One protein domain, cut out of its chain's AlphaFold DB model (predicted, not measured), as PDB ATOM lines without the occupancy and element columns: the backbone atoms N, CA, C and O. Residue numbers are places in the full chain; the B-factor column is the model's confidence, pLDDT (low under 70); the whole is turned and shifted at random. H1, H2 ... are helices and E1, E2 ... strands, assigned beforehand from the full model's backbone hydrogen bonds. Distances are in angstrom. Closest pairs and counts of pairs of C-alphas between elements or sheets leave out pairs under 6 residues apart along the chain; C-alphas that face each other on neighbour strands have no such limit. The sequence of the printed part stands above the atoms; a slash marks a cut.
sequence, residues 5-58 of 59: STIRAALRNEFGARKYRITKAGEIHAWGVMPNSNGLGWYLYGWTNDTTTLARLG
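AT A GLANCE: This is residues 5 to 58 of the 59 residues of an uncharacterized protein of Pelomonas sp. Root1444 (UniProt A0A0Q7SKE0). A small antiparallel sheet of three strands, mostly the long hairpin of E2 and E3 with short E1 beside E2, has its two helices over one face: H1 along E1, and short H2 near the end of E3, on residue 46. The helices and the sheet make two layers, and the other face has no named helix. The printed part has 54 residues with two named helices and three named strands, in the order H1, E1, E2, E3, H2; the sheet's order is E1, E2, E3, and the class is mixed, helices and strands. The whole is compact, with a radius of gyration of the C-alphas of 10.6 A, and rounded, with spans of 28 by 22 by 20 A.

HOW THE PARTS SIT: H1, residues 5 to 15, is on the sheet of E1, residues 20 to 22, E2, residues 27 to 33, and E3, residues 40 to 47. Its height over the sheet is 9.3 A. It lies over E1, and only just not over E2, on which 2 of its 11 C-alphas fall. It runs along the strands, at 22 degrees to E1 on the local plane. The closest C-alphas of H1 and E1 are those of Leu 11 and Tyr 20, 6.6 A apart. The three strands form a meander, each strand the antiparallel neighbour of the one before. E1 and E2 are a hairpin with directions at 165 degrees, and N 21 and O 29 are within hydrogen-bond range at 2.9 A. E2 and E3 are also a hairpin, at 149 degrees, with N 28 and O 46 at 2.8 A and N 41 and O 32 at 2.9 A. E1 and E3 are the edge strands. H2, residues 51 to 56, is also on the sheet; its closest C-alpha pair with E3 is Thr 53 and Gly 46, 5.5 A apart. H1 and H2 are close but not clearly touching, with Ile 7 and Leu 54 the closest C-alphas at 7.8 A. They run the same way at a steep tilt of 43 degrees. In H1 and H2 every O i to N i+4 pair is within hydrogen-bond range.

IN THESE COORDINATES: H1 begins with C-alpha 5 at (-37.033, -30.937, 29.569) and is 15.2 A long from first to last C-alpha. E1 is 7.1 A long, E2 17.9 A and E3 20.6 A. E3 ends with C-alpha 47 at (-23.850, -34.609, 33.412). H2 is 8.7 A long and ends with C-alpha 56 at (-24.130, -38.678, 22.933).

THE WHOLE: The two C-alphas farthest apart are those of Ser 5 and Ser 37, at 30.5 A. The printed part has no cut. The links H1 to E1, E1 to E2 and E3 to H2 are tight, and the link E2 to E3 is short. The mean pLDDT of the printed part is 96.2, and no printed residue is under 70.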
ATOM      1  N   SER A   5     -35.958 -30.221  30.268       96.44
ATOM      2  CA  SER A   5     -37.033 -30.937  29.569       96.44
ATOM      3  C   SER A   5     -36.529 -31.617  28.294       96.44
ATOM      4  O   SER A   5     -36.840 -32.789  28.087       96.44
ATOM      5  N   THR A   6     -35.693 -30.942  27.499       97.31
ATOM      6  CA  THR A   6     -35.061 -31.524  26.306       97.31
ATOM      7  C   THR A   6     -34.155 -32.701  26.669       97.31
ATOM      8  O   THR A   6     -34.273 -33.769  26.072       97.31
ATOM      9  N   ILE A   7     -33.332 -32.559  27.715       97.19
ATOM     10  CA  ILE A   7     -32.477 -33.656  28.203       97.19
ATOM     11  C   ILE A   7     -33.331 -34.850  28.646       97.19
ATOM     12  O   ILE A   7     -33.048 -35.988  28.285       97.19
ATOM     13  N   ARG A   8     -34.425 -34.617  29.384       97.56
ATOM     14  CA  ARG A   8     -35.337 -35.694  29.808       97.56
ATOM     15  C   ARG A   8     -36.013 -36.400  28.636       97.56
ATOM     16  O   ARG A   8     -36.276 -37.595  28.762       97.56
ATOM     17  N   ALA A   9     -36.322 -35.690  27.552       98.00
ATOM     18  CA  ALA A   9     -36.889 -36.290  26.349       98.00
ATOM     19  C   ALA A   9     -35.865 -37.204  25.658       98.00
ATOM     20  O   ALA A   9     -36.176 -38.364  25.395       98.00
ATOM     21  N   ALA A  10     -34.631 -36.728  25.469       97.81
ATOM     22  CA  ALA A  10     -33.557 -37.529  24.884       97.81
ATOM     23  C   ALA A  10     -33.236 -38.774  25.731       97.81
ATOM     24  O   ALA A  10     -33.205 -39.884  25.212       97.81
ATOM     25  N   LEU A  11     -33.127 -38.623  27.057       97.88
ATOM     26  CA  LEU A  11     -32.918 -39.752  27.974       97.88
ATOM     27  C   LEU A  11     -34.051 -40.781  27.925       97.88
ATOM     28  O   LEU A  11     -33.810 -41.977  28.071       97.88
ATOM     29  N   ARG A  12     -35.295 -40.330  27.740       98.00
ATOM     30  CA  ARG A  12     -36.436 -41.238  27.595       98.00
ATOM     31  C   ARG A  12     -36.377 -42.018  26.287       98.00
ATOM     32  O   ARG A  12     -36.770 -43.180  26.303       98.00
ATOM     33  N   ASN A  13     -35.923 -41.397  25.203       97.62
ATOM     34  CA  ASN A  13     -35.745 -42.073  23.920       97.62
ATOM     35  C   ASN A  13     -34.613 -43.105  23.992       97.62
ATOM     36  O   ASN A  13     -34.797 -44.224  23.532       97.62
ATOM     37  N   GLU A  14     -33.500 -42.748  24.634       96.50
ATOM     38  CA  GLU A  14     -32.316 -43.604  24.762       96.50
ATOM     39  C   GLU A  14     -32.553 -44.797  25.702       96.50
ATOM     40  O   GLU A  14     -32.358 -45.955  25.340       96.50
ATOM     41  N   PHE A  15     -33.009 -44.533  26.930       96.19
ATOM     42  CA  PHE A  15     -33.084 -45.560  27.975       96.19
ATOM     43  C   PHE A  15     -34.488 -46.125  28.177       96.19
ATOM     44  O   PHE A  15     -34.645 -47.205  28.746       96.19
ATOM     45  N   GLY A  16     -35.524 -45.409  27.747       97.00
ATOM     46  CA  GLY A  16     -36.917 -45.731  28.032       97.00
ATOM     47  C   GLY A  16     -37.467 -45.050  29.291       97.00
ATOM     48  O   GLY A  16     -36.762 -44.455  30.113       97.00
ATOM     49  N   ALA A  17     -38.788 -45.133  29.455       96.50
ATOM     50  CA  ALA A  17     -39.472 -44.542  30.600       96.50
ATOM     51  C   ALA A  17     -38.993 -45.159  31.928       96.50
ATOM     52  O   ALA A  17     -38.868 -46.375  32.050       96.50
ATOM     53  N   ARG A  18     -38.773 -44.308  32.944       95.19
ATOM     54  CA  ARG A  18     -38.355 -44.686  34.316       95.19
ATOM     55  C   ARG A  18     -36.980 -45.371  34.423       95.19
ATOM     56  O   ARG A  18     -36.643 -45.859  35.497       95.19
ATOM     57  N   LYS A  19     -36.173 -45.362  33.358       97.94
ATOM     58  CA  LYS A  19     -34.810 -45.927  33.323       97.94
ATOM     59  C   LYS A  19     -33.703 -44.867  33.388       97.94
ATOM     60  O   LYS A  19     -32.550 -45.151  33.091       97.94
ATOM     61  N   TYR A  20     -34.043 -43.650  33.801       98.00
ATOM     62  CA  TYR A  20     -33.099 -42.550  33.987       98.00
ATOM     63  C   TYR A  20     -33.518 -41.659  35.164       98.00
ATOM     64  O   TYR A  20     -34.702 -41.568  35.506       98.00
ATOM     65  N   ARG A  21     -32.549 -40.966  35.766       97.62
ATOM     66  CA  ARG A  21     -32.764 -39.925  36.783       97.62
ATOM     67  C   ARG A  21     -31.732 -38.811  36.628       97.62
ATOM     68  O   ARG A  21     -30.599 -39.072  36.241       97.62
ATOM     69  N   ILE A  22     -32.145 -37.587  36.950       97.44
ATOM     70  CA  ILE A  22     -31.276 -36.408  37.005       97.44
ATOM     71  C   ILE A  22     -31.263 -35.927  38.458       97.44
ATOM     72  O   ILE A  22     -32.342 -35.699  39.017       97.44
ATOM     73  N   THR A  23     -30.089 -35.819  39.076       96.94
ATOM     74  CA  THR A  23     -29.949 -35.332  40.459       96.94
ATOM     75  C   THR A  23     -30.019 -33.804  40.512       96.94
ATOM     76  O   THR A  23     -29.941 -33.125  39.489       96.94
ATOM     77  N   LYS A  24     -30.159 -33.227  41.714       95.12
ATOM     78  CA  LYS A  24     -30.146 -31.762  41.892       95.12
ATOM     79  C   LYS A  24     -28.819 -31.132  41.439       95.12
ATOM     80  O   LYS A  24     -28.818 -29.984  41.014       95.12
ATOM     81  N   ALA A  25     -27.722 -31.888  41.516       95.69
ATOM     82  CA  ALA A  25     -26.398 -31.468  41.066       95.69
ATOM     83  C   ALA A  25     -26.200 -31.592  39.541       95.69
ATOM     84  O   ALA A  25     -25.169 -31.168  39.030       95.69
ATOM     85  N   GLY A  26     -27.177 -32.142  38.808       97.06
ATOM     86  CA  GLY A  26     -27.102 -32.314  37.357       97.06
ATOM     87  C   GLY A  26     -26.483 -33.638  36.899       97.06
ATOM     88  O   GLY A  26     -26.263 -33.814  35.704       97.06
ATOM     89  N   GLU A  27     -26.232 -34.587  37.803       98.19
ATOM     90  CA  GLU A  27     -25.769 -35.925  37.417       98.19
ATOM     91  C   GLU A  27     -26.901 -36.692  36.741       98.19
ATOM     92  O   GLU A  27     -28.046 -36.692  37.206       98.19
ATOM     93  N   ILE A  28     -26.568 -37.405  35.675       98.19
ATOM     94  CA  ILE A  28     -27.473 -38.279  34.946       98.19
ATOM     95  C   ILE A  28     -27.111 -39.717  35.297       98.19
ATOM     96  O   ILE A  28     -26.013 -40.176  34.990       98.19
ATOM     97  N   HIS A  29     -28.046 -40.448  35.899       98.00
ATOM     98  CA  HIS A  29     -27.895 -41.886  36.102       98.00
ATOM     99  C   HIS A  29     -28.875 -42.635  35.209       98.00
ATOM    100  O   HIS A  29     -30.062 -42.293  35.176       98.00
ATOM    101  N   ALA A  30     -28.391 -43.678  34.546       97.62
ATOM    102  CA  ALA A  30     -29.181 -44.568  33.707       97.62
ATOM    103  C   ALA A  30     -29.261 -45.965  34.337       97.62
ATOM    104  O   ALA A  30     -28.362 -46.380  35.070       97.62
ATOM    105  N   TRP A  31     -30.354 -46.675  34.074       97.00
ATOM    106  CA  TRP A  31     -30.513 -48.081  34.435       97.00
ATOM    107  C   TRP A  31     -30.161 -48.962  33.240       97.00
ATOM    108  O   TRP A  31     -30.790 -48.859  32.186       97.00
ATOM    109  N   GLY A  32     -29.205 -49.868  33.412       95.56
ATOM    110  CA  GLY A  32     -28.795 -50.791  32.359       95.56
ATOM    111  C   GLY A  32     -27.607 -51.646  32.771       95.56
ATOM    112  O   GLY A  32     -27.305 -51.776  33.957       95.56
ATOM    113  N   VAL A  33     -26.953 -52.250  31.783       95.19
ATOM    114  CA  VAL A  33     -25.712 -52.998  31.997       95.19
ATOM    115  C   VAL A  33     -24.583 -51.997  32.223       95.19
ATOM    116  O   VAL A  33     -24.332 -51.140  31.378       95.19
ATOM    117  N   MET A  34     -23.930 -52.075  33.378       93.00
ATOM    118  CA  MET A  34     -22.849 -51.166  33.736       93.00
ATOM    119  C   MET A  34     -21.595 -51.468  32.906       93.00
ATOM    120  O   MET A  34     -21.165 -52.624  32.887       93.00
ATOM    121  N   PRO A  35     -20.938 -50.454  32.314       86.81
ATOM    122  CA  PRO A  35     -19.778 -50.671  31.445       86.81
ATOM    123  C   PRO A  35     -18.606 -51.410  32.106       86.81
ATOM    124  O   PRO A  35     -17.918 -52.182  31.451       86.81
ATOM    125  N   ASN A  36     -18.382 -51.193  33.407       88.50
ATOM    126  CA  ASN A  36     -17.176 -51.681  34.090       88.50
ATOM    127  C   ASN A  36     -17.364 -53.024  34.807       88.50
ATOM    128  O   ASN A  36     -16.381 -53.674  35.147       88.50
ATOM    129  N   SER A  37     -18.605 -53.425  35.092       91.12
ATOM    130  CA  SER A  37     -18.899 -54.636  35.870       91.12
ATOM    131  C   SER A  37     -19.785 -55.635  35.134       91.12
ATOM    132  O   SER A  37     -19.980 -56.738  35.636       91.12
ATOM    133  N   ASN A  38     -20.353 -55.262  33.980       91.25
ATOM    134  CA  ASN A  38     -21.370 -56.028  33.248       91.25
ATOM    135  C   ASN A  38     -22.612 -56.404  34.084       91.25
ATOM    136  O   ASN A  38     -23.458 -57.177  33.639       91.25
ATOM    137  N   GLY A  39     -22.752 -55.847  35.290       95.50
ATOM    138  CA  GLY A  39     -23.914 -56.038  36.146       95.50
ATOM    139  C   GLY A  39     -25.070 -55.141  35.717       95.50
ATOM    140  O   GLY A  39     -24.862 -54.045  35.200       95.50
ATOM    141  N   LEU A  40     -26.302 -55.587  35.960       96.50
ATOM    142  CA  LEU A  40     -27.486 -54.760  35.759       96.50
ATOM    143  C   LEU A  40     -27.670 -53.815  36.956       96.50
ATOM    144  O   LEU A  40     -27.756 -54.269  38.096       96.50
ATOM    145  N   GLY A  41     -27.773 -52.510  36.712       96.12
ATOM    146  CA  GLY A  41     -28.090 -51.554  37.767       96.12
ATOM    147  C   GLY A  41     -28.056 -50.092  37.335       96.12
ATOM    148  O   GLY A  41     -27.978 -49.765  36.152       96.12
ATOM    149  N   TRP A  42     -28.123 -49.197  38.324       96.12
ATOM    150  CA  TRP A  42     -27.966 -47.757  38.118       96.12
ATOM    151  C   TRP A  42     -26.491 -47.379  38.018       96.12
ATOM    152  O   TRP A  42     -25.738 -47.630  38.957       96.12
ATOM    153  N   TYR A  43     -26.098 -46.707  36.941       96.31
ATOM    154  CA  TYR A  43     -24.742 -46.183  36.764       96.31
ATOM    155  C   TYR A  43     -24.758 -44.708  36.373       96.31
ATOM    156  O   TYR A  43     -25.752 -44.203  35.847       96.31
ATOM    157  N   LEU A  44     -23.658 -44.012  36.668       96.00
ATOM    158  CA  LEU A  44     -23.445 -42.641  36.219       96.00
ATOM    159  C   LEU A  44     -23.219 -42.652  34.704       96.00
ATOM    160  O   LEU A  44     -22.247 -43.233  34.228       96.00
ATOM    161  N   TYR A  45     -24.123 -42.016  33.969       96.50
ATOM    162  CA  TYR A  45     -24.035 -41.875  32.519       96.50
ATOM    163  C   TYR A  45     -23.278 -40.603  32.117       96.50
ATOM    164  O   TYR A  45     -22.496 -40.617  31.170       96.50
ATOM    165  N   GLY A  46     -23.495 -39.502  32.843       97.06
ATOM    166  CA  GLY A  46     -22.887 -38.212  32.526       97.06
ATOM    167  C   GLY A  46     -23.517 -37.059  33.298       97.06
ATOM    168  O   GLY A  46     -24.113 -37.269  34.355       97.06
ATOM    169  N   TRP A  47     -23.398 -35.844  32.762       97.88
ATOM    170  CA  TRP A  47     -23.850 -34.609  33.412       97.88
ATOM    171  C   TRP A  47     -24.679 -33.739  32.466       97.88
ATOM    172  O   TRP A  47     -24.446 -33.714  31.260       97.88
ATOM    173  N   THR A  48     -25.635 -32.981  33.005       97.25
ATOM    174  CA  THR A  48     -26.521 -32.108  32.209       97.25
ATOM    175  C   THR A  48     -25.815 -30.916  31.560       97.25
ATOM    176  O   THR A  48     -26.376 -30.300  30.660       97.25
ATOM    177  N   ASN A  49     -24.621 -30.559  32.034       96.06
ATOM    178  CA  ASN A  49     -23.800 -29.452  31.538       96.06
ATOM    179  C   ASN A  49     -22.529 -29.919  30.808       96.06
ATOM    180  O   ASN A  49     -21.708 -29.082  30.441       96.06
ATOM    181  N   ASP A  50     -22.360 -31.227  30.602       96.94
ATOM    182  CA  ASP A  50     -21.219 -31.784  29.882       96.94
ATOM    183  C   ASP A  50     -21.548 -31.926  28.393       96.94
ATOM    184  O   ASP A  50     -22.475 -32.639  28.002       96.94
ATOM    185  N   THR A  51     -20.769 -31.259  27.546       95.88
ATOM    186  CA  THR A  51     -20.987 -31.230  26.093       95.88
ATOM    187  C   THR A  51     -20.864 -32.611  25.460       95.88
ATOM    188  O   THR A  51     -21.612 -32.927  24.538       95.88
ATOM    189  N   THR A  52     -19.986 -33.469  25.986       97.19
ATOM    190  CA  THR A  52     -19.828 -34.842  25.488       97.19
ATOM    191  C   THR A  52     -21.072 -35.682  25.785       97.19
ATOM    192  O   THR A  52     -21.545 -36.431  24.932       97.19
ATOM    193  N   THR A  53     -21.633 -35.548  26.987       96.62
ATOM    194  CA  THR A  53     -22.872 -36.218  27.398       96.62
ATOM    195  C   THR A  53     -24.052 -35.773  26.540       96.62
ATOM    196  O   THR A  53     -24.835 -36.616  26.104       96.62
ATOM    197  N   LEU A  54     -24.166 -34.471  26.264       96.88
ATOM    198  CA  LEU A  54     -25.223 -33.927  25.409       96.88
ATOM    199  C   LEU A  54     -25.096 -34.432  23.965       96.88
ATOM    200  O   LEU A  54     -26.072 -34.956  23.433       96.88
ATOM    201  N   ALA A  55     -23.889 -34.421  23.396       97.06
ATOM    202  CA  ALA A  55     -23.650 -34.929  22.047       97.06
ATOM    203  C   ALA A  55     -24.013 -36.420  21.903       97.06
ATOM    204  O   ALA A  55     -24.620 -36.813  20.909       97.06
ATOM    205  N   ARG A  56     -23.717 -37.257  22.913       96.00
ATOM    206  CA  ARG A  56     -24.130 -38.678  22.933       96.00
ATOM    207  C   ARG A  56     -25.650 -38.864  22.947       96.00
ATOM    208  O   ARG A  56     -26.131 -39.880  22.469       96.00
ATOM    209  N   LEU A  57     -26.392 -37.901  23.496       95.62
ATOM    210  CA  LEU A  57     -27.860 -37.880  23.503       95.62
ATOM    211  C   LEU A  57     -28.456 -37.213  22.248       95.62
ATOM    212  O   LEU A  57     -29.677 -37.082  22.162       95.62
ATOM    213  N   GLY A  58     -27.617 -36.775  21.302       95.88
ATOM    214  CA  GLY A  58     -28.039 -36.053  20.100       95.88
ATOM    215  C   GLY A  58     -28.495 -34.614  20.365       95.88
ATOM    216  O   GLY A  58     -29.382 -34.129  19.661       95.88
TER     217      GLY A  58